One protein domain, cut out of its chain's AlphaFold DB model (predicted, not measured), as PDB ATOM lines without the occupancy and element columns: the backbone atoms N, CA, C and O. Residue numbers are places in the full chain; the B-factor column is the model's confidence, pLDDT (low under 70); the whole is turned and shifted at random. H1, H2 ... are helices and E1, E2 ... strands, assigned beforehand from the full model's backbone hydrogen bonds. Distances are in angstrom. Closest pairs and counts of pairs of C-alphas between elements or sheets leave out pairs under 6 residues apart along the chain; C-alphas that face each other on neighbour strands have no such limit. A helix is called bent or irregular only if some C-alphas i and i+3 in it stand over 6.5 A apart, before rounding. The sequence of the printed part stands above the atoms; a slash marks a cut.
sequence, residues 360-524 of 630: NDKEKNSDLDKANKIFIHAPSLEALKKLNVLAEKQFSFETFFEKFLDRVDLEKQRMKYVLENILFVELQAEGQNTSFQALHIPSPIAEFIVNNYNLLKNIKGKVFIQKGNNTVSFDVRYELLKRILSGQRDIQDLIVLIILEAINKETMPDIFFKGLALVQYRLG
ATOM      1  N   ASN A 360     -54.015  36.280  -8.139       85.12
ATOM      2  CA  ASN A 360     -54.324  36.347  -9.562       85.12
ATOM      3  C   ASN A 360     -53.464  35.346 -10.338       85.12
ATOM      4  O   ASN A 360     -52.386  34.953  -9.881       85.12
ATOM      5  N   ASP A 361     -53.938  34.927 -11.509       78.75
ATOM      6  CA  ASP A 361     -53.121  34.144 -12.435       78.75
ATOM      7  C   ASP A 361     -51.954  34.984 -12.950       78.75
ATOM      8  O   ASP A 361     -52.118  36.145 -13.331       78.75
ATOM      9  N   LYS A 362     -50.771  34.376 -12.968       76.56
ATOM     10  CA  LYS A 362     -49.557  35.003 -13.475       76.56
ATOM     11  C   LYS A 362     -49.216  34.434 -14.845       76.56
ATOM     12  O   LYS A 362     -49.177  33.215 -15.027       76.56
ATOM     13  N   GLU A 363     -48.958  35.311 -15.808       70.12
ATOM     14  CA  GLU A 363     -48.521  34.888 -17.133       70.12
ATOM     15  C   GLU A 363     -47.063  34.412 -17.104       70.12
ATOM     16  O   GLU A 363     -46.215  34.942 -16.378       70.12
ATOM     17  N   LYS A 364     -46.764  33.382 -17.898       67.38
ATOM     18  CA  LYS A 364     -45.425  32.806 -17.969       67.38
ATOM     19  C   LYS A 364     -44.522  33.684 -18.844       67.38
ATOM     20  O   LYS A 364     -44.394  33.450 -20.041       67.38
ATOM     21  N   ASN A 365     -43.889  34.682 -18.229       65.19
ATOM     22  CA  ASN A 365     -42.939  35.591 -18.898       65.19
ATOM     23  C   ASN A 365     -41.516  35.015 -19.003       65.19
ATOM     24  O   ASN A 365     -40.679  35.526 -19.745       65.19
ATOM     25  N   SER A 366     -41.239  33.944 -18.256       66.50
ATOM     26  CA  SER A 366     -39.954  33.253 -18.247       66.50
ATOM     27  C   SER A 366     -40.159  31.768 -17.961       66.50
ATOM     28  O   SER A 366     -40.909  31.391 -17.064       66.50
ATOM     29  N   ASP A 367     -39.479  30.909 -18.714       69.44
ATOM     30  CA  ASP A 367     -39.400  29.472 -18.453       69.44
ATOM     31  C   ASP A 367     -38.548  29.149 -17.215       69.44
ATOM     32  O   ASP A 367     -38.658  28.049 -16.669       69.44
ATOM     33  N   LEU A 368     -37.747  30.113 -16.744       66.69
ATOM     34  CA  LEU A 368     -37.059  30.055 -15.452       66.69
ATOM     35  C   LEU A 368     -38.031  30.295 -14.290       66.69
ATOM     36  O   LEU A 368     -37.780  29.863 -13.164       66.69
ATOM     37  N   ASP A 369     -39.153  30.960 -14.566       71.06
ATOM     38  CA  ASP A 369     -40.157  31.284 -13.574       71.06
ATOM     39  C   ASP A 369     -41.194  30.173 -13.438       71.06
ATOM     40  O   ASP A 369     -41.958  29.864 -14.357       71.06
ATOM     41  N   LYS A 370     -41.217  29.565 -12.254       74.31
ATOM     42  CA  LYS A 370     -42.172  28.509 -11.918       74.31
ATOM     43  C   LYS A 370     -43.429  29.047 -11.236       74.31
ATOM     44  O   LYS A 370     -44.388  28.295 -11.083       74.31
ATOM     45  N   ALA A 371     -43.451  30.316 -10.824       76.62
ATOM     46  CA  ALA A 371     -44.624  30.889 -10.184       76.62
ATOM     47  C   ALA A 371     -45.756  31.080 -11.202       76.62
ATOM     48  O   ALA A 371     -45.571  31.675 -12.262       76.62
ATOM     49  N   ASN A 372     -46.942  30.593 -10.855       77.62
ATOM     50  CA  ASN A 372     -48.149  30.646 -11.683       77.62
ATOM     51  C   ASN A 372     -49.257  31.512 -11.059       77.62
ATOM     52  O   ASN A 372     -50.312  31.703 -11.664       77.62
ATOM     53  N   LYS A 373     -49.017  32.056  -9.861       84.31
ATOM     54  CA  LYS A 373     -49.929  32.927  -9.123       84.31
ATOM     55  C   LYS A 373     -49.181  34.138  -8.572       84.31
ATOM     56  O   LYS A 373     -48.006  34.029  -8.220       84.31
ATOM     57  N   ILE A 374     -49.867  35.276  -8.476       85.19
ATOM     58  CA  ILE A 374     -49.317  36.505  -7.901       85.19
ATOM     59  C   ILE A 374     -50.340  37.271  -7.061       85.19
ATOM     60  O   ILE A 374     -51.519  37.346  -7.405       85.19
ATOM     61  N   PHE A 375     -49.873  37.879  -5.979       88.06
ATOM     62  CA  PHE A 375     -50.616  38.823  -5.158       88.06
ATOM     63  C   PHE A 375     -49.770  40.074  -4.903       88.06
ATOM     64  O   PHE A 375     -48.575  39.969  -4.640       88.06
ATOM     65  N   ILE A 376     -50.384  41.256  -4.988       87.12
ATOM     66  CA  ILE A 376     -49.723  42.533  -4.691       87.12
ATOM     67  C   ILE A 376     -50.266  43.054  -3.363       87.12
ATOM     68  O   ILE A 376     -51.399  43.527  -3.285       87.12
ATOM     69  N   HIS A 377     -49.469  42.953  -2.310       86.69
ATOM     70  CA  HIS A 377     -49.793  43.507  -1.003       86.69
ATOM     71  C   HIS A 377     -49.584  45.027  -0.988       86.69
ATOM     72  O   HIS A 377     -48.700  45.544  -1.672       86.69
ATOM     73  N   ALA A 378     -50.428  45.732  -0.235       84.06
ATOM     74  CA  ALA A 378     -50.427  47.186  -0.116       84.06
ATOM     75  C   ALA A 378     -51.006  47.605   1.251       84.06
ATOM     76  O   ALA A 378     -51.787  46.847   1.829       84.06
ATOM     77  N   PRO A 379     -50.698  48.816   1.755       79.56
ATOM     78  CA  PRO A 379     -50.992  49.204   3.137       79.56
ATOM     79  C   PRO A 379     -52.469  49.536   3.397       79.56
ATOM     80  O   PRO A 379     -52.877  49.648   4.547       79.56
ATOM     81  N   SER A 380     -53.281  49.716   2.350       83.44
ATOM     82  CA  SER A 380     -54.714  49.999   2.481       83.44
ATOM     83  C   SER A 380     -55.546  49.113   1.565       83.44
ATOM     84  O   SER A 380     -55.116  48.760   0.464       83.44
ATOM     85  N   LEU A 381     -56.773  48.791   1.989       85.44
ATOM     86  CA  LEU A 381     -57.677  47.916   1.238       85.44
ATOM     87  C   LEU A 381     -57.997  48.473  -0.159       85.44
ATOM     88  O   LEU A 381     -58.090  47.729  -1.133       85.44
ATOM     89  N   GLU A 382     -58.103  49.795  -0.281       83.88
ATOM     90  CA  GLU A 382     -58.330  50.485  -1.553       83.88
ATOM     91  C   GLU A 382     -57.136  50.357  -2.506       83.88
ATOM     92  O   GLU A 382     -57.325  50.100  -3.698       83.88
ATOM     93  N   ALA A 383     -55.910  50.530  -1.999       81.62
ATOM     94  CA  ALA A 383     -54.694  50.350  -2.786       81.62
ATOM     95  C   ALA A 383     -54.531  48.884  -3.196       81.62
ATOM     96  O   ALA A 383     -54.294  48.589  -4.367       81.62
ATOM     97  N   LEU A 384     -54.758  47.972  -2.251       86.69
ATOM     98  CA  LEU A 384     -54.702  46.532  -2.443       86.69
ATOM     99  C   LEU A 384     -55.685  46.101  -3.542       86.69
ATOM    100  O   LEU A 384     -55.291  45.414  -4.487       86.69
ATOM    101  N   LYS A 385     -56.933  46.583  -3.499       87.00
ATOM    102  CA  LYS A 385     -57.930  46.349  -4.550       87.00
ATOM    103  C   LYS A 385     -57.468  46.893  -5.903       87.00
ATOM    104  O   LYS A 385     -57.463  46.159  -6.888       87.00
ATOM    105  N   LYS A 386     -57.059  48.164  -5.969       82.44
ATOM    106  CA  LYS A 386     -56.642  48.813  -7.228       82.44
ATOM    107  C   LYS A 386     -55.466  48.092  -7.891       82.44
ATOM    108  O   LYS A 386     -55.509  47.860  -9.097       82.44
ATOM    109  N   LEU A 387     -54.441  47.726  -7.124       80.88
ATOM    110  CA  LEU A 387     -53.239  47.074  -7.649       80.88
ATOM    111  C   LEU A 387     -53.519  45.637  -8.102       80.88
ATOM    112  O   LEU A 387     -53.063  45.238  -9.170       80.88
ATOM    113  N   ASN A 388     -54.322  44.873  -7.358       86.62
ATOM    114  CA  ASN A 388     -54.652  43.505  -7.763       86.62
ATOM    115  C   ASN A 388     -55.613  43.453  -8.962       86.62
ATOM    116  O   ASN A 388     -55.478  42.557  -9.785       86.62
ATOM    117  N   VAL A 389     -56.492  44.444  -9.155       83.12
ATOM    118  CA  VAL A 389     -57.281  44.571 -10.402       83.12
ATOM    119  C   VAL A 389     -56.379  44.794 -11.623       83.12
ATOM    120  O   VAL A 389     -56.686  44.318 -12.718       83.12
ATOM    121  N   LEU A 390     -55.248  45.493 -11.465       74.25
ATOM    122  CA  LEU A 390     -54.257  45.607 -12.541       74.25
ATOM    123  C   LEU A 390     -53.599  44.256 -12.847       74.25
ATOM    124  O   LEU A 390     -53.308  43.993 -14.011       74.25
ATOM    125  N   ALA A 391     -53.404  43.409 -11.834       72.44
ATOM    126  CA  ALA A 391     -52.827  42.077 -11.991       72.44
ATOM    127  C   ALA A 391     -53.799  41.041 -12.593       72.44
ATOM    128  O   ALA A 391     -53.358  40.118 -13.269       72.44
ATOM    129  N   GLU A 392     -55.116  41.195 -12.415       66.94
ATOM    130  CA  GLU A 392     -56.123  40.294 -13.005       66.94
ATOM    131  C   GLU A 392     -56.140  40.310 -14.543       66.94
ATOM    132  O   GLU A 392     -56.433  39.296 -15.174       66.94
ATOM    133  N   LYS A 393     -55.817  41.447 -15.171       59.56
ATOM    134  CA  LYS A 393     -55.895  41.637 -16.632       59.56
ATOM    135  C   LYS A 393     -54.627  41.185 -17.376       59.56
ATOM    136  O   LYS A 393     -54.205  41.886 -18.286       59.56
ATOM    137  N   GLN A 394     -54.069  40.031 -16.995       57.12
ATOM    138  CA  GLN A 394     -52.729  39.533 -17.363       57.12
ATOM    139  C   GLN A 394     -51.612  40.336 -16.685       57.12
ATOM    140  O   GLN A 394     -51.147  41.362 -17.182       57.12
ATOM    141  N   PHE A 395     -51.173  39.865 -15.515       58.56
ATOM    142  CA  PHE A 395     -49.998  40.431 -14.867       58.56
ATOM    143  C   PHE A 395     -48.725  40.015 -15.608       58.56
ATOM    144  O   PHE A 395     -48.303  38.856 -15.549       58.56
ATOM    145  N   SER A 396     -48.055  40.995 -16.204       60.19
ATOM    146  CA  SER A 396     -46.610  40.967 -16.383       60.19
ATOM    147  C   SER A 396     -46.000  42.059 -15.505       60.19
ATOM    148  O   SER A 396     -46.559  43.155 -15.380       60.19
ATOM    149  N   PHE A 397     -44.845  41.774 -14.889       61.38
ATOM    150  CA  PHE A 397     -44.079  42.826 -14.214       61.38
ATOM    151  C   PHE A 397     -43.824  43.978 -15.179       61.38
ATOM    152  O   PHE A 397     -43.893  45.127 -14.767       61.38
ATOM    153  N   GLU A 398     -43.615  43.689 -16.464       59.94
ATOM    154  CA  GLU A 398     -43.462  44.712 -17.485       59.94
ATOM    155  C   GLU A 398     -44.682  45.630 -17.582       59.94
ATOM    156  O   GLU A 398     -44.512  46.828 -17.444       59.94
ATOM    157  N   THR A 399     -45.909  45.124 -17.728       65.94
ATOM    158  CA  THR A 399     -47.122  45.957 -17.812       65.94
ATOM    159  C   THR A 399     -47.397  46.704 -16.510       65.94
ATOM    160  O   THR A 399     -47.849  47.852 -16.539       65.94
ATOM    161  N   PHE A 400     -47.127  46.073 -15.361       68.44
ATOM    162  CA  PHE A 400     -47.198  46.748 -14.069       68.44
ATOM    163  C   PHE A 400     -46.220  47.918 -14.031       68.44
ATOM    164  O   PHE A 400     -46.637  49.044 -13.781       68.44
ATOM    165  N   PHE A 401     -44.948  47.663 -14.335       65.69
ATOM    166  CA  PHE A 401     -43.910  48.677 -14.359       65.69
ATOM    167  C   PHE A 401     -44.137  49.690 -15.476       65.69
ATOM    168  O   PHE A 401     -43.885  50.846 -15.246       65.69
ATOM    169  N   GLU A 402     -44.666  49.374 -16.649       65.75
ATOM    170  CA  GLU A 402     -44.980  50.387 -17.663       65.75
ATOM    171  C   GLU A 402     -46.058  51.345 -17.157       65.75
ATOM    172  O   GLU A 402     -45.811  52.544 -17.077       65.75
ATOM    173  N   LYS A 403     -47.190  50.830 -16.662       68.06
ATOM    174  CA  LYS A 403     -48.256  51.676 -16.093       68.06
ATOM    175  C   LYS A 403     -47.818  52.439 -14.845       68.06
ATOM    176  O   LYS A 403     -48.303  53.541 -14.591       68.06
ATOM    177  N   PHE A 404     -46.965  51.824 -14.033       64.25
ATOM    178  CA  PHE A 404     -46.400  52.415 -12.828       64.25
ATOM    179  C   PHE A 404     -45.374  53.494 -13.184       64.25
ATOM    180  O   PHE A 404     -45.428  54.605 -12.665       64.25
ATOM    181  N   LEU A 405     -44.451  53.174 -14.083       61.00
ATOM    182  CA  LEU A 405     -43.319  54.008 -14.427       61.00
ATOM    183  C   LEU A 405     -43.718  55.175 -15.343       61.00
ATOM    184  O   LEU A 405     -43.157  56.254 -15.198       61.00
ATOM    185  N   ASP A 406     -44.752  55.030 -16.176       63.81
ATOM    186  CA  ASP A 406     -45.345  56.148 -16.927       63.81
ATOM    187  C   ASP A 406     -45.885  57.259 -16.001       63.81
ATOM    188  O   ASP A 406     -46.050  58.400 -16.427       63.81
ATOM    189  N   ARG A 407     -46.129  56.960 -14.715       61.31
ATOM    190  CA  ARG A 407     -46.528  57.949 -13.694       61.31
ATOM    191  C   ARG A 407     -45.355  58.510 -12.885       61.31
ATOM    192  O   ARG A 407     -45.525  59.516 -12.197       61.31
ATOM    193  N   VAL A 408     -44.171  57.894 -12.954       60.47
ATOM    194  CA  VAL A 408     -42.987  58.307 -12.175       60.47
ATOM    195  C   VAL A 408     -42.485  59.684 -12.593       60.47
ATOM    196  O   VAL A 408     -42.042  60.439 -11.728       60.47
ATOM    197  N   ASP A 409     -42.628  60.057 -13.866       58.38
ATOM    198  CA  ASP A 409     -42.220  61.380 -14.354       58.38
ATOM    199  C   ASP A 409     -43.014  62.533 -13.719       58.38
ATOM    200  O   ASP A 409     -42.486  63.636 -13.588       58.38
ATOM    201  N   LEU A 410     -44.247  62.276 -13.267       57.12
ATOM    202  CA  LEU A 410     -45.146  63.295 -12.720       57.12
ATOM    203  C   LEU A 410     -45.144  63.343 -11.180       57.12
ATOM    204  O   LEU A 410     -45.434  64.392 -10.612       57.12
ATOM    205  N   GLU A 411     -44.807  62.244 -10.487       64.56
ATOM    206  CA  GLU A 411     -44.999  62.127  -9.027       64.56
ATOM    207  C   GLU A 411     -43.873  61.365  -8.279       64.56
ATOM    208  O   GLU A 411     -44.139  60.577  -7.369       64.56
ATOM    209  N   LYS A 412     -42.593  61.593  -8.614       66.75
ATOM    210  CA  LYS A 412     -41.422  60.843  -8.084       66.75
ATOM    211  C   LYS A 412     -41.452  60.496  -6.584       66.75
ATOM    212  O   LYS A 412     -41.236  59.338  -6.229       66.75
ATOM    213  N   GLN A 413     -41.712  61.464  -5.698       65.94
ATOM    214  CA  GLN A 413     -41.714  61.228  -4.242       65.94
ATOM    215  C   GLN A 413     -42.867  60.323  -3.791       65.94
ATOM    216  O   GLN A 413     -42.664  59.407  -2.995       65.94
ATOM    217  N   ARG A 414     -44.068  60.534  -4.337       65.06
ATOM    218  CA  ARG A 414     -45.231  59.690  -4.053       65.06
ATOM    219  C   ARG A 414     -45.018  58.277  -4.588       65.06
ATOM    220  O   ARG A 414     -45.364  57.314  -3.914       65.06
ATOM    221  N   MET A 415     -44.401  58.147  -5.760       65.94
ATOM    222  CA  MET A 415     -44.097  56.847  -6.355       65.94
ATOM    223  C   MET A 415     -43.047  56.069  -5.554       65.94
ATOM    224  O   MET A 415     -43.209  54.863  -5.377       65.94
ATOM    225  N   LYS A 416     -42.023  56.746  -5.013       69.62
ATOM    226  CA  LYS A 416     -41.061  56.141  -4.077       69.62
ATOM    227  C   LYS A 416     -41.774  55.585  -2.840       69.62
ATOM    228  O   LYS A 416     -41.610  54.411  -2.531       69.62
ATOM    229  N   TYR A 417     -42.631  56.391  -2.210       68.62
ATOM    230  CA  TYR A 417     -43.419  55.957  -1.054       68.62
ATOM    231  C   TYR A 417     -44.329  54.762  -1.381       68.62
ATOM    232  O   TYR A 417     -44.433  53.824  -0.599       68.62
ATOM    233  N   VAL A 418     -44.974  54.756  -2.551       67.12
ATOM    234  CA  VAL A 418     -45.823  53.632  -2.976       67.12
ATOM    235  C   VAL A 418     -45.006  52.350  -3.157       67.12
ATOM    236  O   VAL A 418     -45.442  51.306  -2.683       67.12
ATOM    237  N   LEU A 419     -43.826  52.406  -3.788       70.00
ATOM    238  CA  LEU A 419     -42.965  51.225  -3.961       70.00
ATOM    239  C   LEU A 419     -42.503  50.649  -2.628       70.00
ATOM    240  O   LEU A 419     -42.583  49.442  -2.440       70.00
ATOM    241  N   GLU A 420     -42.076  51.512  -1.707       70.56
ATOM    242  CA  GLU A 420     -41.618  51.122  -0.367       70.56
ATOM    243  C   GLU A 420     -42.684  50.380   0.447       70.56
ATOM    244  O   GLU A 420     -42.350  49.654   1.377       70.56
ATOM    245  N   ASN A 421     -43.960  50.554   0.100       71.38
ATOM    246  CA  ASN A 421     -45.087  49.963   0.812       71.38
ATOM    247  C   ASN A 421     -45.818  48.884  -0.005       71.38
ATOM    248  O   ASN A 421     -46.913  48.472   0.375       71.38
ATOM    249  N   ILE A 422     -45.247  48.423  -1.122       78.44
ATOM    250  CA  ILE A 422     -45.787  47.305  -1.903       78.44
ATOM    251  C   ILE A 422     -44.906  46.069  -1.721       78.44
ATOM    252  O   ILE A 422     -43.678  46.129  -1.788       78.44
ATOM    253  N   LEU A 423     -45.558  44.919  -1.569       80.81
ATOM    254  CA  LEU A 423     -44.910  43.613  -1.567       80.81
ATOM    255  C   LEU A 423     -45.536  42.731  -2.656       80.81
ATOM    256  O   LEU A 423     -46.743  42.499  -2.653       80.81
ATOM    257  N   PHE A 424     -44.722  42.203  -3.571       80.50
ATOM    258  CA  PHE A 424     -45.184  41.201  -4.535       80.50
ATOM    259  C   PHE A 424     -44.988  39.810  -3.953       80.50
ATOM    260  O   PHE A 424     -43.903  39.460  -3.499       80.50
ATOM    261  N   VAL A 425     -46.037  39.002  -3.985       81.88
ATOM    262  CA  VAL A 425     -46.011  37.622  -3.514       81.88
ATOM    263  C   VAL A 425     -46.280  36.717  -4.696       81.88
ATOM    264  O   VAL A 425     -47.388  36.685  -5.228       81.88
ATOM    265  N   GLU A 426     -45.262  35.977  -5.105       82.12
ATOM    266  CA  GLU A 426     -45.347  35.001  -6.183       82.12
ATOM    267  C   GLU A 426     -45.490  33.602  -5.606       82.12
ATOM    268  O   GLU A 426     -44.811  33.256  -4.644       82.12
ATOM    269  N   LEU A 427     -46.357  32.785  -6.196       79.12
ATOM    270  CA  LEU A 427     -46.660  31.446  -5.707       79.12
ATOM    271  C   LEU A 427     -46.564  30.441  -6.860       79.12
ATOM    272  O   LEU A 427     -47.168  30.628  -7.918       79.12
ATOM    273  N   GLN A 428     -45.806  29.365  -6.650       81.12
ATOM    274  CA  GLN A 428     -45.843  28.160  -7.475       81.12
ATOM    275  C   GLN A 428     -46.901  27.223  -6.893       81.12
ATOM    276  O   GLN A 428     -46.631  26.427  -5.995       81.12
ATOM    277  N   ALA A 429     -48.127  27.342  -7.391       74.00
ATOM    278  CA  ALA A 429     -49.262  26.552  -6.949       74.00
ATOM    279  C   ALA A 429     -49.285  25.180  -7.652       74.00
ATOM    280  O   ALA A 429     -49.886  25.036  -8.720       74.00
ATOM    281  N   GLU A 430     -48.634  24.176  -7.052       67.94
ATOM    282  CA  GLU A 430     -48.564  22.790  -7.551       67.94
ATOM    283  C   GLU A 430     -48.955  21.764  -6.470       67.94
ATOM    284  O   GLU A 430     -48.120  21.138  -5.812       67.94
ATOM    285  N   GLY A 431     -50.261  21.548  -6.287       64.94
ATOM    286  CA  GLY A 431     -50.772  20.541  -5.351       64.94
ATOM    287  C   GLY A 431     -50.301  20.786  -3.910       64.94
ATOM    288  O   GLY A 431     -50.578  21.840  -3.348       64.94
ATOM    289  N   GLN A 432     -49.621  19.805  -3.303       59.31
ATOM    290  CA  GLN A 432     -49.049  19.928  -1.949       59.31
ATOM    291  C   GLN A 432     -47.663  20.595  -1.934       59.31
ATOM    292  O   GLN A 432     -47.266  21.142  -0.909       59.31
ATOM    293  N   ASN A 433     -46.940  20.587  -3.058       58.75
ATOM    294  CA  ASN A 433     -45.585  21.133  -3.163       58.75
ATOM    295  C   ASN A 433     -45.649  22.591  -3.612       58.75
ATOM    296  O   ASN A 433     -45.241  22.948  -4.714       58.75
ATOM    297  N   THR A 434     -46.212  23.423  -2.745       65.81
ATOM    298  CA  THR A 434     -46.339  24.853  -2.999       65.81
ATOM    299  C   THR A 434     -45.137  25.588  -2.424       65.81
ATOM    300  O   THR A 434     -44.736  25.328  -1.293       65.81
ATOM    301  N   SER A 435     -44.561  26.501  -3.203       67.44
ATOM    302  CA  SER A 435     -43.520  27.419  -2.739       67.44
ATOM    303  C   SER A 435     -43.899  28.846  -3.105       67.44
ATOM    304  O   SER A 435     -44.580  29.069  -4.109       67.44
ATOM    305  N   PHE A 436     -43.489  29.811  -2.285       71.62
ATOM    306  CA  PHE A 436     -43.731  31.222  -2.552       71.62
ATOM    307  C   PHE A 436     -42.449  32.045  -2.439       71.62
ATOM    308  O   PHE A 436     -41.510  31.679  -1.730       71.62
ATOM    309  N   GLN A 437     -42.440  33.180  -3.129       70.31
ATOM    310  CA  GLN A 437     -41.400  34.193  -3.065       70.31
ATOM    311  C   GLN A 437     -42.041  35.541  -2.735       70.31
ATOM    312  O   GLN A 437     -42.987  35.967  -3.394       70.31
ATOM    313  N   ALA A 438     -41.521  36.203  -1.707       70.44
ATOM    314  CA  ALA A 438     -41.909  37.548  -1.306       70.44
ATOM    315  C   ALA A 438     -40.850  38.534  -1.824       70.44
ATOM    316  O   ALA A 438     -39.704  38.503  -1.383       70.44
ATOM    317  N   LEU A 439     -41.231  39.372  -2.781       69.75
ATOM    318  CA  LEU A 439     -40.402  40.405  -3.392       69.75
ATOM    319  C   LEU A 439     -40.804  41.756  -2.797       69.75
ATOM    320  O   LEU A 439     -41.747  42.411  -3.254       69.75
ATOM    321  N   HIS A 440     -40.125  42.125  -1.718       69.00
ATOM    322  CA  HIS A 440     -40.248  43.441  -1.101       69.00
ATOM    323  C   HIS A 440     -39.417  44.461  -1.887       69.00
ATOM    324  O   HIS A 440     -38.392  44.098  -2.463       69.00
ATOM    325  N   ILE A 441     -39.813  45.737  -1.876       70.94
ATOM    326  CA  ILE A 441     -39.017  46.817  -2.470       70.94
ATOM    327  C   ILE A 441     -38.441  47.695  -1.355       70.94
ATOM    328  O   ILE A 441     -39.092  48.638  -0.910       70.94
ATOM    329  N   PRO A 442     -37.206  47.427  -0.888       65.69
ATOM    330  CA  PRO A 442     -36.520  48.319   0.035       65.69
ATOM    331  C   PRO A 442     -36.438  49.745  -0.517       65.69
ATOM    332  O   PRO A 442     -36.246  49.930  -1.719       65.69
ATOM    333  N   SER A 443     -36.472  50.749   0.368       66.06
ATOM    334  CA  SER A 443     -36.256  52.167   0.020       66.06
ATOM    335  C   SER A 443     -35.062  52.407  -0.921       66.06
ATOM    336  O   SER A 443     -35.231  53.101  -1.926       66.06
ATOM    337  N   PRO A 444     -33.900  51.759  -0.705       64.94
ATOM    338  CA  PRO A 444     -32.810  51.736  -1.673       64.94
ATOM    339  C   PRO A 444     -33.167  51.367  -3.119       64.94
ATOM    340  O   PRO A 444     -32.755  52.027  -4.071       64.94
ATOM    341  N   ILE A 445     -33.927  50.287  -3.278       75.50
ATOM    342  CA  ILE A 445     -34.290  49.713  -4.571       75.50
ATOM    343  C   ILE A 445     -35.396  50.552  -5.206       75.50
ATOM    344  O   ILE A 445     -35.356  50.812  -6.405       75.50
ATOM    345  N   ALA A 446     -36.339  51.048  -4.403       73.00
ATOM    346  CA  ALA A 446     -37.351  51.995  -4.851       73.00
ATOM    347  C   ALA A 446     -36.704  53.272  -5.410       73.00
ATOM    348  O   ALA A 446     -37.039  53.713  -6.510       73.00
ATOM    349  N   GLU A 447     -35.730  53.834  -4.693       74.81
ATOM    350  CA  GLU A 447     -34.968  54.999  -5.140       74.81
ATOM    351  C   GLU A 447     -34.160  54.707  -6.406       74.81
ATOM    352  O   GLU A 447     -34.185  55.502  -7.346       74.81
ATOM    353  N   PHE A 448     -33.512  53.541  -6.479       81.25
ATOM    354  CA  PHE A 448     -32.830  53.099  -7.689       81.25
ATOM    355  C   PHE A 448     -33.787  53.045  -8.888       81.25
ATOM    356  O   PHE A 448     -33.480  53.625  -9.930       81.25
ATOM    357  N   ILE A 449     -34.947  52.399  -8.751       80.94
ATOM    358  CA  ILE A 449     -35.937  52.269  -9.830       80.94
ATOM    359  C   ILE A 449     -36.413  53.650 -10.293       80.94
ATOM    360  O   ILE A 449     -36.446  53.911 -11.495       80.94
ATOM    361  N   VAL A 450     -36.726  54.553  -9.358       78.69
ATOM    362  CA  VAL A 450     -37.193  55.914  -9.669       78.69
ATOM    363  C   VAL A 450     -36.109  56.736 -10.376       78.69
ATOM    364  O   VAL A 450     -36.388  57.389 -11.380       78.69
ATOM    365  N   ASN A 451     -34.861  56.675  -9.907       82.00
ATOM    366  CA  ASN A 451     -33.747  57.437 -10.485       82.00
ATOM    367  C   ASN A 451     -33.281  56.882 -11.841       82.00
ATOM    368  O   ASN A 451     -32.722  57.615 -12.658       82.00
ATOM    369  N   ASN A 452     -33.512  55.592 -12.093       83.38
ATOM    370  CA  ASN A 452     -33.078  54.890 -13.300       83.38
ATOM    371  C   ASN A 452     -34.235  54.534 -14.237       83.38
ATOM    372  O   ASN A 452     -34.053  53.736 -15.153       83.38
ATOM    373  N   TYR A 453     -35.409  55.131 -14.046       81.25
ATOM    374  CA  TYR A 453     -36.617  54.774 -14.783       81.25
ATOM    375  C   TYR A 453     -36.414  54.732 -16.309       81.25
ATOM    376  O   TYR A 453     -36.640  53.688 -16.922       81.25
ATOM    377  N   ASN A 454     -35.947  55.826 -16.918       81.06
ATOM    378  CA  ASN A 454     -35.775  55.907 -18.375       81.06
ATOM    379  C   ASN A 454     -34.840  54.817 -18.917       81.06
ATOM    380  O   ASN A 454     -35.046  54.290 -20.005       81.06
ATOM    381  N   LEU A 455     -33.828  54.446 -18.130       86.00
ATOM    382  CA  LEU A 455     -32.914  53.360 -18.461       86.00
ATOM    383  C   LEU A 455     -33.639  52.008 -18.438       86.00
ATOM    384  O   LEU A 455     -33.552  51.253 -19.400       86.00
ATOM    385  N   LEU A 456     -34.384  51.732 -17.364       85.12
ATOM    386  CA  LEU A 456     -35.125  50.484 -17.171       85.12
ATOM    387  C   LEU A 456     -36.272  50.309 -18.178       85.12
ATOM    388  O   LEU A 456     -36.571  49.183 -18.562       85.12
ATOM    389  N   LYS A 457     -36.905  51.402 -18.624       82.00
ATOM    390  CA  LYS A 457     -37.976  51.380 -19.637       82.00
ATOM    391  C   LYS A 457     -37.480  50.970 -21.024       82.00
ATOM    392  O   LYS A 457     -38.219  50.332 -21.769       82.00
ATOM    393  N   ASN A 458     -36.240  51.327 -21.356       83.88
ATOM    394  CA  ASN A 458     -35.644  51.068 -22.667       83.88
ATOM    395  C   ASN A 458     -35.002  49.677 -22.779       83.88
ATOM    396  O   ASN A 458     -34.649  49.251 -23.875       83.88
ATOM    397  N   ILE A 459     -34.836  48.964 -21.663       86.25
ATOM    398  CA  ILE A 459     -34.398  47.567 -21.676       86.25
ATOM    399  C   ILE A 459     -35.617  46.728 -22.042       86.25
ATOM    400  O   ILE A 459     -36.543  46.622 -21.249       86.25
ATOM    401  N   LYS A 460     -35.619  46.166 -23.249       82.44
ATOM    402  CA  LYS A 460     -36.654  45.270 -23.779       82.44
ATOM    403  C   LYS A 460     -35.986  44.126 -24.539       82.44
ATOM    404  O   LYS A 460     -34.795  44.207 -24.845       82.44
ATOM    405  N   GLY A 461     -36.753  43.080 -24.827       82.00
ATOM    406  CA  GLY A 461     -36.324  41.972 -25.677       82.00
ATOM    407  C   GLY A 461     -36.551  40.609 -25.034       82.00
ATOM    408  O   GLY A 461     -36.573  40.465 -23.811       82.00
ATOM    409  N   LYS A 462     -36.702  39.592 -25.884       84.88
ATOM    410  CA  LYS A 462     -36.932  38.206 -25.476       84.88
ATOM    411  C   LYS A 462     -35.788  37.323 -25.948       84.88
ATOM    412  O   LYS A 462     -35.414  37.356 -27.117       84.88
ATOM    413  N   VAL A 463     -35.266  36.510 -25.038       84.75
ATOM    414  CA  VAL A 463     -34.169  35.578 -25.310       84.75
ATOM    415  C   VAL A 463     -34.706  34.161 -25.274       84.75
ATOM    416  O   VAL A 463     -35.543  33.820 -24.441       84.75
ATOM    417  N   PHE A 464     -34.226  33.335 -26.198       84.19
ATOM    418  CA  PHE A 464     -34.548  31.917 -26.293       84.19
ATOM    419  C   PHE A 464     -33.240  31.151 -26.201       84.19
ATOM    420  O   PHE A 464     -32.404  31.358 -27.062       84.19
ATOM    421  N   ILE A 465     -33.068  30.287 -25.212       79.62
ATOM    422  CA  ILE A 465     -31.884  29.460 -24.995       79.62
ATOM    423  C   ILE A 465     -32.217  28.013 -25.343       79.62
ATOM    424  O   ILE A 465     -33.183  27.446 -24.822       79.62
ATOM    425  N   GLN A 466     -31.405  27.396 -26.200       74.81
ATOM    426  CA  GLN A 466     -31.496  25.956 -26.448       74.81
ATOM    427  C   GLN A 466     -30.797  25.180 -25.326       74.81
ATOM    428  O   GLN A 466     -29.610  25.358 -25.068       74.81
ATOM    429  N   LYS A 467     -31.529  24.283 -24.659       69.94
ATOM    430  CA  LYS A 467     -30.997  23.376 -23.634       69.94
ATOM    431  C   LYS A 467     -31.334  21.933 -24.010       69.94
ATOM    432  O   LYS A 467     -32.335  21.366 -23.566       69.94
ATOM    433  N   GLY A 468     -30.496  21.343 -24.862       73.62
ATOM    434  CA  GLY A 468     -30.766  20.045 -25.486       73.62
ATOM    435  C   GLY A 468     -31.966  20.134 -26.433       73.62
ATOM    436  O   GLY A 468     -32.004  21.011 -27.285       73.62
ATOM    437  N   ASN A 469     -32.969  19.268 -26.248       71.44
ATOM    438  CA  ASN A 469     -34.205  19.274 -27.051       71.44
ATOM    439  C   ASN A 469     -35.256  20.297 -26.575       71.44
ATOM    440  O   ASN A 469     -36.329  20.390 -27.171       71.44
ATOM    441  N   ASN A 470     -34.991  21.020 -25.484       71.75
ATOM    442  CA  ASN A 470     -35.925  21.990 -24.922       71.75
ATOM    443  C   ASN A 470     -35.431  23.412 -25.176       71.75
ATOM    444  O   ASN A 470     -34.277  23.733 -24.902       71.75
ATOM    445  N   THR A 471     -36.335  24.286 -25.605       76.06
ATOM    446  CA  THR A 471     -36.084  25.725 -25.678       76.06
ATOM    447  C   THR A 471     -36.639  26.392 -24.422       76.06
ATOM    448  O   THR A 471     -37.807  26.208 -24.084       76.06
ATOM    449  N   VAL A 472     -35.792  27.141 -23.724       80.25
ATOM    450  CA  VAL A 472     -36.139  27.968 -22.561       80.25
ATOM    451  C   VAL A 472     -36.184  29.410 -23.035       80.25
ATOM    452  O   VAL A 472     -35.270  29.847 -23.716       80.25
ATOM    453  N   SER A 473     -37.211  30.172 -22.693       83.69
ATOM    454  CA  SER A 473     -37.323  31.580 -23.071       83.69
ATOM    455  C   SER A 473     -37.551  32.480 -21.868       83.69
ATOM    456  O   SER A 473     -38.171  32.060 -20.893       83.69
ATOM    457  N   PHE A 474     -37.070  33.718 -21.929       83.62
ATOM    458  CA  PHE A 474     -37.365  34.734 -20.922       83.62
ATOM    459  C   PHE A 474     -37.367  36.140 -21.519       83.62
ATOM    460  O   PHE A 474     -36.643  36.428 -22.475       83.62
ATOM    461  N   ASP A 475     -38.195  37.010 -20.946       85.19
ATOM    462  CA  ASP A 475     -38.135  38.452 -21.179       85.19
ATOM    463  C   ASP A 475     -37.015  39.086 -20.336       85.19
ATOM    464  O   ASP A 475     -36.907  38.854 -19.129       85.19
ATOM    465  N   VAL A 476     -36.153  39.871 -20.982       86.75
ATOM    466  CA  VAL A 476     -34.926  40.417 -20.381       86.75
ATOM    467  C   VAL A 476     -35.241  41.453 -19.313       86.75
ATOM    468  O   VAL A 476     -34.601  41.472 -18.261       86.75
ATOM    469  N   ARG A 477     -36.228  42.316 -19.566       85.00
ATOM    470  CA  ARG A 477     -36.630  43.365 -18.629       85.00
ATOM    471  C   ARG A 477     -37.275  42.750 -17.403       85.00
ATOM    472  O   ARG A 477     -36.968  43.148 -16.280       85.00
ATOM    473  N   TYR A 478     -38.150  41.777 -17.630       79.69
ATOM    474  CA  TYR A 478     -38.793  41.005 -16.581       79.69
ATOM    475  C   TYR A 478     -37.760  40.345 -15.666       79.69
ATOM    476  O   TYR A 478     -37.801  40.532 -14.451       79.69
ATOM    477  N   GLU A 479     -36.815  39.609 -16.253       84.38
ATOM    478  CA  GLU A 479     -35.783  38.889 -15.511       84.38
ATOM    479  C   GLU A 479     -34.876  39.863 -14.748       84.38
ATOM    480  O   GLU A 479     -34.633  39.678 -13.558       84.38
ATOM    481  N   LEU A 480     -34.463  40.967 -15.381       87.25
ATOM    482  CA  LEU A 480     -33.698  42.031 -14.733       87.25
ATOM    483  C   LEU A 480     -34.419  42.602 -13.504       87.25
ATOM    484  O   LEU A 480     -33.839  42.683 -12.421       87.25
ATOM    485  N   LEU A 481     -35.683  43.002 -13.661       81.81
ATOM    486  CA  LEU A 481     -36.467  43.580 -12.572       81.81
ATOM    487  C   LEU A 481     -36.689  42.558 -11.459       81.81
ATOM    488  O   LEU A 481     -36.525  42.902 -10.295       81.81
ATOM    489  N   LYS A 482     -36.984  41.298 -11.792       79.31
ATOM    490  CA  LYS A 482     -37.146  40.232 -10.797       79.31
ATOM    491  C   LYS A 482     -35.891  40.058  -9.941       79.31
ATOM    492  O   LYS A 482     -36.002  39.909  -8.725       79.31
ATOM    493  N   ARG A 483     -34.708  40.112 -10.552       81.69
ATOM    494  CA  ARG A 483     -33.414  40.000  -9.864       81.69
ATOM    495  C   ARG A 483     -33.164  41.191  -8.946       81.69
ATOM    496  O   ARG A 483     -32.917  40.987  -7.759       81.69
ATOM    497  N   ILE A 484     -33.377  42.410  -9.451       80.31
ATOM    498  CA  ILE A 484     -33.309  43.645  -8.653       80.31
ATOM    499  C   ILE A 484     -34.257  43.558  -7.447       80.31
ATOM    500  O   ILE A 484     -33.839  43.775  -6.316       80.31
ATOM    501  N   LEU A 485     -35.521  43.183  -7.664       75.56
ATOM    502  CA  LEU A 485     -36.525  43.044  -6.604       75.56
ATOM    503  C   LEU A 485     -36.223  41.903  -5.623       75.56
ATOM    504  O   LEU A 485     -36.643  41.951  -4.472       75.56
ATOM    505  N   SER A 486     -35.482  40.886  -6.060       69.62
ATOM    506  CA  SER A 486     -34.985  39.812  -5.191       69.62
ATOM    507  C   SER A 486     -33.760  40.237  -4.371       69.62
ATOM    508  O   SER A 486     -33.226  39.423  -3.623       69.62
ATOM    509  N   GLY A 487     -33.295  41.483  -4.518       67.69
ATOM    510  CA  GLY A 487     -32.098  42.003  -3.860       67.69
ATOM    511  C   GLY A 487     -30.787  41.622  -4.552       67.69
ATOM    512  O   GLY A 487     -29.720  41.910  -4.017       67.69
ATOM    513  N   GLN A 488     -30.831  41.001  -5.737       72.75
ATOM    514  CA  GLN A 488     -29.620  40.729  -6.508       72.75
ATOM    515  C   GLN A 488     -29.092  42.033  -7.104       72.75
ATOM    516  O   GLN A 488     -29.752  42.688  -7.913       72.75
ATOM    517  N   ARG A 489     -27.883  42.403  -6.682       70.75
ATOM    518  CA  ARG A 489     -27.172  43.593  -7.165       70.75
ATOM    519  C   ARG A 489     -26.223  43.293  -8.316       70.75
ATOM    520  O   ARG A 489     -25.804  44.223  -9.001       70.75
ATOM    521  N   ASP A 490     -25.884  42.021  -8.500       78.19
ATOM    522  CA  ASP A 490     -25.120  41.546  -9.640       78.19
ATOM    523  C   ASP A 490     -26.048  40.852 -10.644       78.19
ATOM    524  O   ASP A 490     -26.797  39.937 -10.305       78.19
ATOM    525  N   ILE A 491     -26.021  41.341 -11.880       84.69
ATOM    526  CA  ILE A 491     -26.758  40.824 -13.033       84.69
ATOM    527  C   ILE A 491     -25.799  40.361 -14.140       84.69
ATOM    528  O   ILE A 491     -26.222  40.175 -15.284       84.69
ATOM    529  N   GLN A 492     -24.501  40.211 -13.849       82.31
ATOM    530  CA  GLN A 492     -23.507  39.771 -14.829       82.31
ATOM    531  C   GLN A 492     -23.848  38.413 -15.431       82.31
ATOM    532  O   GLN A 492     -23.700  38.235 -16.635       82.31
ATOM    533  N   ASP A 493     -24.347  37.474 -14.634       84.12
ATOM    534  CA  ASP A 493     -24.773  36.167 -15.126       84.12
ATOM    535  C   ASP A 493     -25.911  36.291 -16.153       84.12
ATOM    536  O   ASP A 493     -25.883  35.595 -17.163       84.12
ATOM    537  N   LEU A 494     -26.858  37.224 -15.972       86.62
ATOM    538  CA  LEU A 494     -27.879  37.520 -16.982       86.62
ATOM    539  C   LEU A 494     -27.235  38.033 -18.274       86.62
ATOM    540  O   LEU A 494     -27.560  37.551 -19.354       86.62
ATOM    541  N   ILE A 495     -26.298  38.980 -18.175       87.50
ATOM    542  CA  ILE A 495     -25.590  39.532 -19.340       87.50
ATOM    543  C   ILE A 495     -24.814  38.427 -20.073       87.50
ATOM    544  O   ILE A 495     -24.912  38.312 -21.294       87.50
ATOM    545  N   VAL A 496     -24.095  37.581 -19.334       85.38
ATOM    546  CA  VAL A 496     -23.329  36.449 -19.870       85.38
ATOM    547  C   VAL A 496     -24.250  35.437 -20.544       85.38
ATOM    548  O   VAL A 496     -23.953  35.009 -21.654       85.38
ATOM    549  N   LEU A 497     -25.389  35.091 -19.934       84.56
ATOM    550  CA  LEU A 497     -26.374  34.185 -20.533       84.56
ATOM    551  C   LEU A 497     -26.871  34.697 -21.890       84.56
ATOM    552  O   LEU A 497     -26.985  33.918 -22.834       84.56
ATOM    553  N   ILE A 498     -27.137  36.001 -22.001       86.94
ATOM    554  CA  ILE A 498     -27.588  36.619 -23.252       86.94
ATOM    555  C   ILE A 498     -26.467  36.590 -24.305       86.94
ATOM    556  O   ILE A 498     -26.723  36.257 -25.460       86.94
ATOM    557  N   ILE A 499     -25.227  36.913 -23.917       85.19
ATOM    558  CA  ILE A 499     -24.069  36.909 -24.827       85.19
ATOM    559  C   ILE A 499     -23.767  35.494 -25.329       85.19
ATOM    560  O   ILE A 499     -23.559  35.309 -26.524       85.19
ATOM    561  N   LEU A 500     -23.771  34.491 -24.446       83.06
ATOM    562  CA  LEU A 500     -23.541  33.094 -24.824       83.06
ATOM    563  C   LEU A 500     -24.569  32.620 -25.853       83.06
ATOM    564  O   LEU A 500     -24.208  31.964 -26.825       83.06
ATOM    565  N   GLU A 501     -25.836  32.990 -25.675       82.12
ATOM    566  CA  GLU A 501     -26.873  32.654 -26.646       82.12
ATOM    567  C   GLU A 501     -26.682  33.386 -27.982       82.12
ATOM    568  O   GLU A 501     -26.870  32.786 -29.039       82.12
ATOM    569  N   ALA A 502     -26.266  34.654 -27.950       82.94
ATOM    570  CA  ALA A 502     -25.967  35.413 -29.161       82.94
ATOM    571  C   ALA A 502     -24.801  34.803 -29.956       82.94
ATOM    572  O   ALA A 502     -24.866  34.722 -31.182       82.94
ATOM    573  N   ILE A 503     -23.768  34.323 -29.254       83.44
ATOM    574  CA  ILE A 503     -22.640  33.596 -29.848       83.44
ATOM    575  C   ILE A 503     -23.134  32.286 -30.472       83.44
ATOM    576  O   ILE A 503     -22.844  32.023 -31.634       83.44
ATOM    577  N   ASN A 504     -23.925  31.495 -29.740       82.44
ATOM    578  CA  ASN A 504     -24.428  30.202 -30.219       82.44
ATOM    579  C   ASN A 504     -25.310  30.313 -31.472       82.44
ATOM    580  O   ASN A 504     -25.370  29.376 -32.264       82.44
ATOM    581  N   LYS A 505     -26.028  31.429 -31.634       80.62
ATOM    582  CA  LYS A 505     -26.916  31.682 -32.779       80.62
ATOM    583  C   LYS A 505     -26.296  32.537 -33.876       80.62
ATOM    584  O   LYS A 505     -27.002  32.861 -34.830       80.62
ATOM    585  N   GLU A 506     -25.049  32.966 -33.700       79.19
ATOM    586  CA  GLU A 506     -24.359  33.918 -34.582       79.19
ATOM    587  C   GLU A 506     -25.186  35.188 -34.876       79.19
ATOM    588  O   GLU A 506     -25.037  35.840 -35.908       79.19
ATOM    589  N   THR A 507     -26.097  35.549 -33.969       79.88
ATOM    590  CA  THR A 507     -27.039  36.658 -34.138       79.88
ATOM    591  C   THR A 507     -27.269  37.349 -32.805       79.88
ATOM    592  O   THR A 507     -27.594  36.721 -31.796       79.88
ATOM    593  N   MET A 508     -27.103  38.673 -32.792       74.94
ATOM    594  CA  MET A 508     -27.348  39.471 -31.595       74.94
ATOM    595  C   MET A 508     -28.855  39.677 -31.404       74.94
ATOM    596  O   MET A 508     -29.517  40.163 -32.324       74.94
ATOM    597  N   PRO A 509     -29.413  39.349 -30.227       77.38
ATOM    598  CA  PRO A 509     -30.786  39.708 -29.908       77.38
ATOM    599  C   PRO A 509     -30.922  41.235 -29.820       77.38
ATOM    600  O   PRO A 509     -30.012  41.918 -29.344       77.38
ATOM    601  N   ASP A 510     -32.071  41.760 -30.253       80.12
ATOM    602  CA  ASP A 510     -32.400  43.188 -30.184       80.12
ATOM    603  C   ASP A 510     -32.658  43.611 -28.726       80.12
ATOM    604  O   ASP A 510     -33.787  43.623 -28.233       80.12
ATOM    605  N   ILE A 511     -31.563  43.834 -27.998       82.56
ATOM    606  CA  ILE A 511     -31.529  44.163 -26.573       82.56
ATOM    607  C   ILE A 511     -30.604  45.357 -26.369       82.56
ATOM    608  O   ILE A 511     -29.490  45.422 -26.895       82.56
ATOM    609  N   PHE A 512     -31.017  46.287 -25.511       83.31
ATOM    610  CA  PHE A 512     -30.212  47.448 -25.147       83.31
ATOM    611  C   PHE A 512     -29.074  47.087 -24.163       83.31
ATOM    612  O   PHE A 512     -29.117  47.427 -22.980       83.31
ATOM    613  N   PHE A 513     -28.020  46.415 -24.647       82.31
ATOM    614  CA  PHE A 513     -26.872  45.958 -23.837       82.31
ATOM    615  C   PHE A 513     -26.150  47.084 -23.093       82.31
ATOM    616  O   PHE A 513     -25.764  46.914 -21.937       82.31
ATOM    617  N   LYS A 514     -26.013  48.262 -23.720       83.19
ATOM    618  CA  LYS A 514     -25.467  49.454 -23.049       83.19
ATOM    619  C   LYS A 514     -26.291  49.814 -21.810       83.19
ATOM    620  O   LYS A 514     -25.732  50.245 -20.804       83.19
ATOM    621  N   GLY A 515     -27.605  49.605 -21.874       84.69
ATOM    622  CA  GLY A 515     -28.504  49.782 -20.746       84.69
ATOM    623  C   GLY A 515     -28.238  48.791 -19.621       84.69
ATOM    624  O   GLY A 515     -28.073  49.212 -18.481       84.69
ATOM    625  N   LEU A 516     -28.119  47.502 -19.949       86.69
ATOM    626  CA  LEU A 516     -27.799  46.447 -18.978       86.69
ATOM    627  C   LEU A 516     -26.461  46.699 -18.271       86.69
ATOM    628  O   LEU A 516     -26.395  46.642 -17.045       86.69
ATOM    629  N   ALA A 517     -25.415  47.056 -19.020       83.50
ATOM    630  CA  ALA A 517     -24.108  47.381 -18.450       83.50
ATOM    631  C   ALA A 517     -24.173  48.593 -17.503       83.50
ATOM    632  O   ALA A 517     -23.564  48.589 -16.432       83.50
ATOM    633  N   LEU A 518     -24.947  49.624 -17.862       83.12
ATOM    634  CA  LEU A 518     -25.132  50.802 -17.017       83.12
ATOM    635  C   LEU A 518     -25.942  50.485 -15.752       83.12
ATOM    636  O   LEU A 518     -25.633  51.025 -14.691       83.12
ATOM    637  N   VAL A 519     -26.942  49.602 -15.838       85.38
ATOM    638  CA  VAL A 519     -27.685  49.109 -14.668       85.38
ATOM    639  C   VAL A 519     -26.754  48.344 -13.727       85.38
ATOM    640  O   VAL A 519     -26.706  48.693 -12.550       85.38
ATOM    641  N   GLN A 520     -25.955  47.396 -14.232       83.50
ATOM    642  CA  GLN A 520     -24.952  46.672 -13.435       83.50
ATOM    643  C   GLN A 520     -23.995  47.633 -12.720       83.50
ATOM    644  O   GLN A 520     -23.755  47.510 -11.520       83.50
ATOM    645  N   TYR A 521     -23.467  48.619 -13.451       78.50
ATOM    646  CA  TYR A 521     -22.565  49.620 -12.888       78.50
ATOM    647  C   TYR A 521     -23.224  50.410 -11.749       78.50
ATOM    648  O   TYR A 521     -22.611  50.611 -10.704       78.50
ATOM    649  N   ARG A 522     -24.483  50.833 -11.929       78.44
ATOM    650  CA  ARG A 522     -25.220  51.631 -10.938       78.44
ATOM    651  C   ARG A 522     -25.730  50.815  -9.744       78.44
ATOM    652  O   ARG A 522     -25.923  51.399  -8.685       78.44
ATOM    653  N   LEU A 523     -25.948  49.506  -9.894       74.50
ATOM    654  CA  LEU A 523     -26.286  48.599  -8.784       74.50
ATOM    655  C   LEU A 523     -25.066  48.251  -7.914       74.50
ATOM    656  O   LEU A 523     -25.222  47.920  -6.740       74.50
ATOM    657  N   GLY A 524     -23.853  48.342  -8.474       65.56
ATOM    658  CA  GLY A 524     -22.597  48.178  -7.736       65.56
ATOM    659  C   GLY A 524     -22.247  46.735  -7.340       65.56
ATOM    660  O   GLY A 524     -21.368  46.554  -6.497       65.56
TER     661      GLY A 524
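This is residues 360 to 524 of the 630 residues of the protein "Type I-B CRISPR-associated protein Cas8b1/Cst1" of Candidatus Atribacteria bacterium (UniProt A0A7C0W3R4). Two separate small sheets, the three-stranded E1 E2 E3 and the hairpin E4 E5, are joined across the middle by H6, which reaches from near E3 to E4. H1 packs on E1 at one end of the model and H7 on E4 at the other, while H2, H3, H4, H5 and H8 gather toward the high-y side; residues 360 to 372 loop through the space between the sheets. The printed part has 165 residues, with eight named helices and five named strands in the order E1 H1 H2 H3 E2 E3 H4 H5 E4 E5 H6 H7 H8. Both sheets are antiparallel, and the class is mixed. The whole is compact, with a radius of gyration of the C-alphas of 16.3 A and spans of 50 by 41 by 25 A.

Find C-alpha 373 at (-49.929, 32.927, -9.123), where E1 begins and runs to 377; E2 is residues 423 to 428 and E3 435 to 440. The second sheet is E4, 462 to 467, and E5, 470 to 475, 17.0 A long. From C-alpha 476 at (-34.926, 40.417, -20.381), H6 runs 14.1 A to 485. H1 spans 381 to 392, H2 397 to 405, H3 408 to 420, H4 443 to 451 and H5 453 to 458. H7, 492 to 504, is 18.1 A long, and H8 runs from 513 to C-alpha 523 at (-26.286, 48.599, -8.784).

Look first between E1 and E2, where N 375 and O 425 are 2.9 A apart; in the hairpin E2 and E3, N 426 and O 437 are 2.8 A apart. H1 only grazes this sheet with residues 383 to 392, and H6 with 482 to 485. H6 touches H2 about perpendicular, at 75 degrees, closest at C-alphas 398 and 478, 6.0 A. H3 touches H4 at a shallow tilt of 14 degrees, opposite ways, closest at C-alphas 420 and 443, 5.5 A. H5 touches H8, closest at C-alphas 455 and 515, 6.1 A. H7 and H8, a helical hairpin, only just touch, with 3 pairs of C-alphas within 8 A, made by residues 492 to 495 of H7 alone; the closest are C-alphas 492 and 520, 7.2 A. In the hairpin E4 and E5, N 465 and O 472 are 2.7 A apart, and the closest C-alphas of E4 and H7, 465 and 501, are 6.2 A apart. Every O i to N i+4 pair is within hydrogen-bond range in H1, H2, H4, H5, H6, H7 and H8, and 7 of 9 in H3, which is irregular: C-alphas 410 and 413 are 9.4 A apart.

The C-alphas farthest apart, of Leu 381 and Glu 506, are 50.9 A apart. The printed part has no cut and no long link. Mean pLDDT of the printed part is 76.1; 47 residues are under 70, among them 392 to 418.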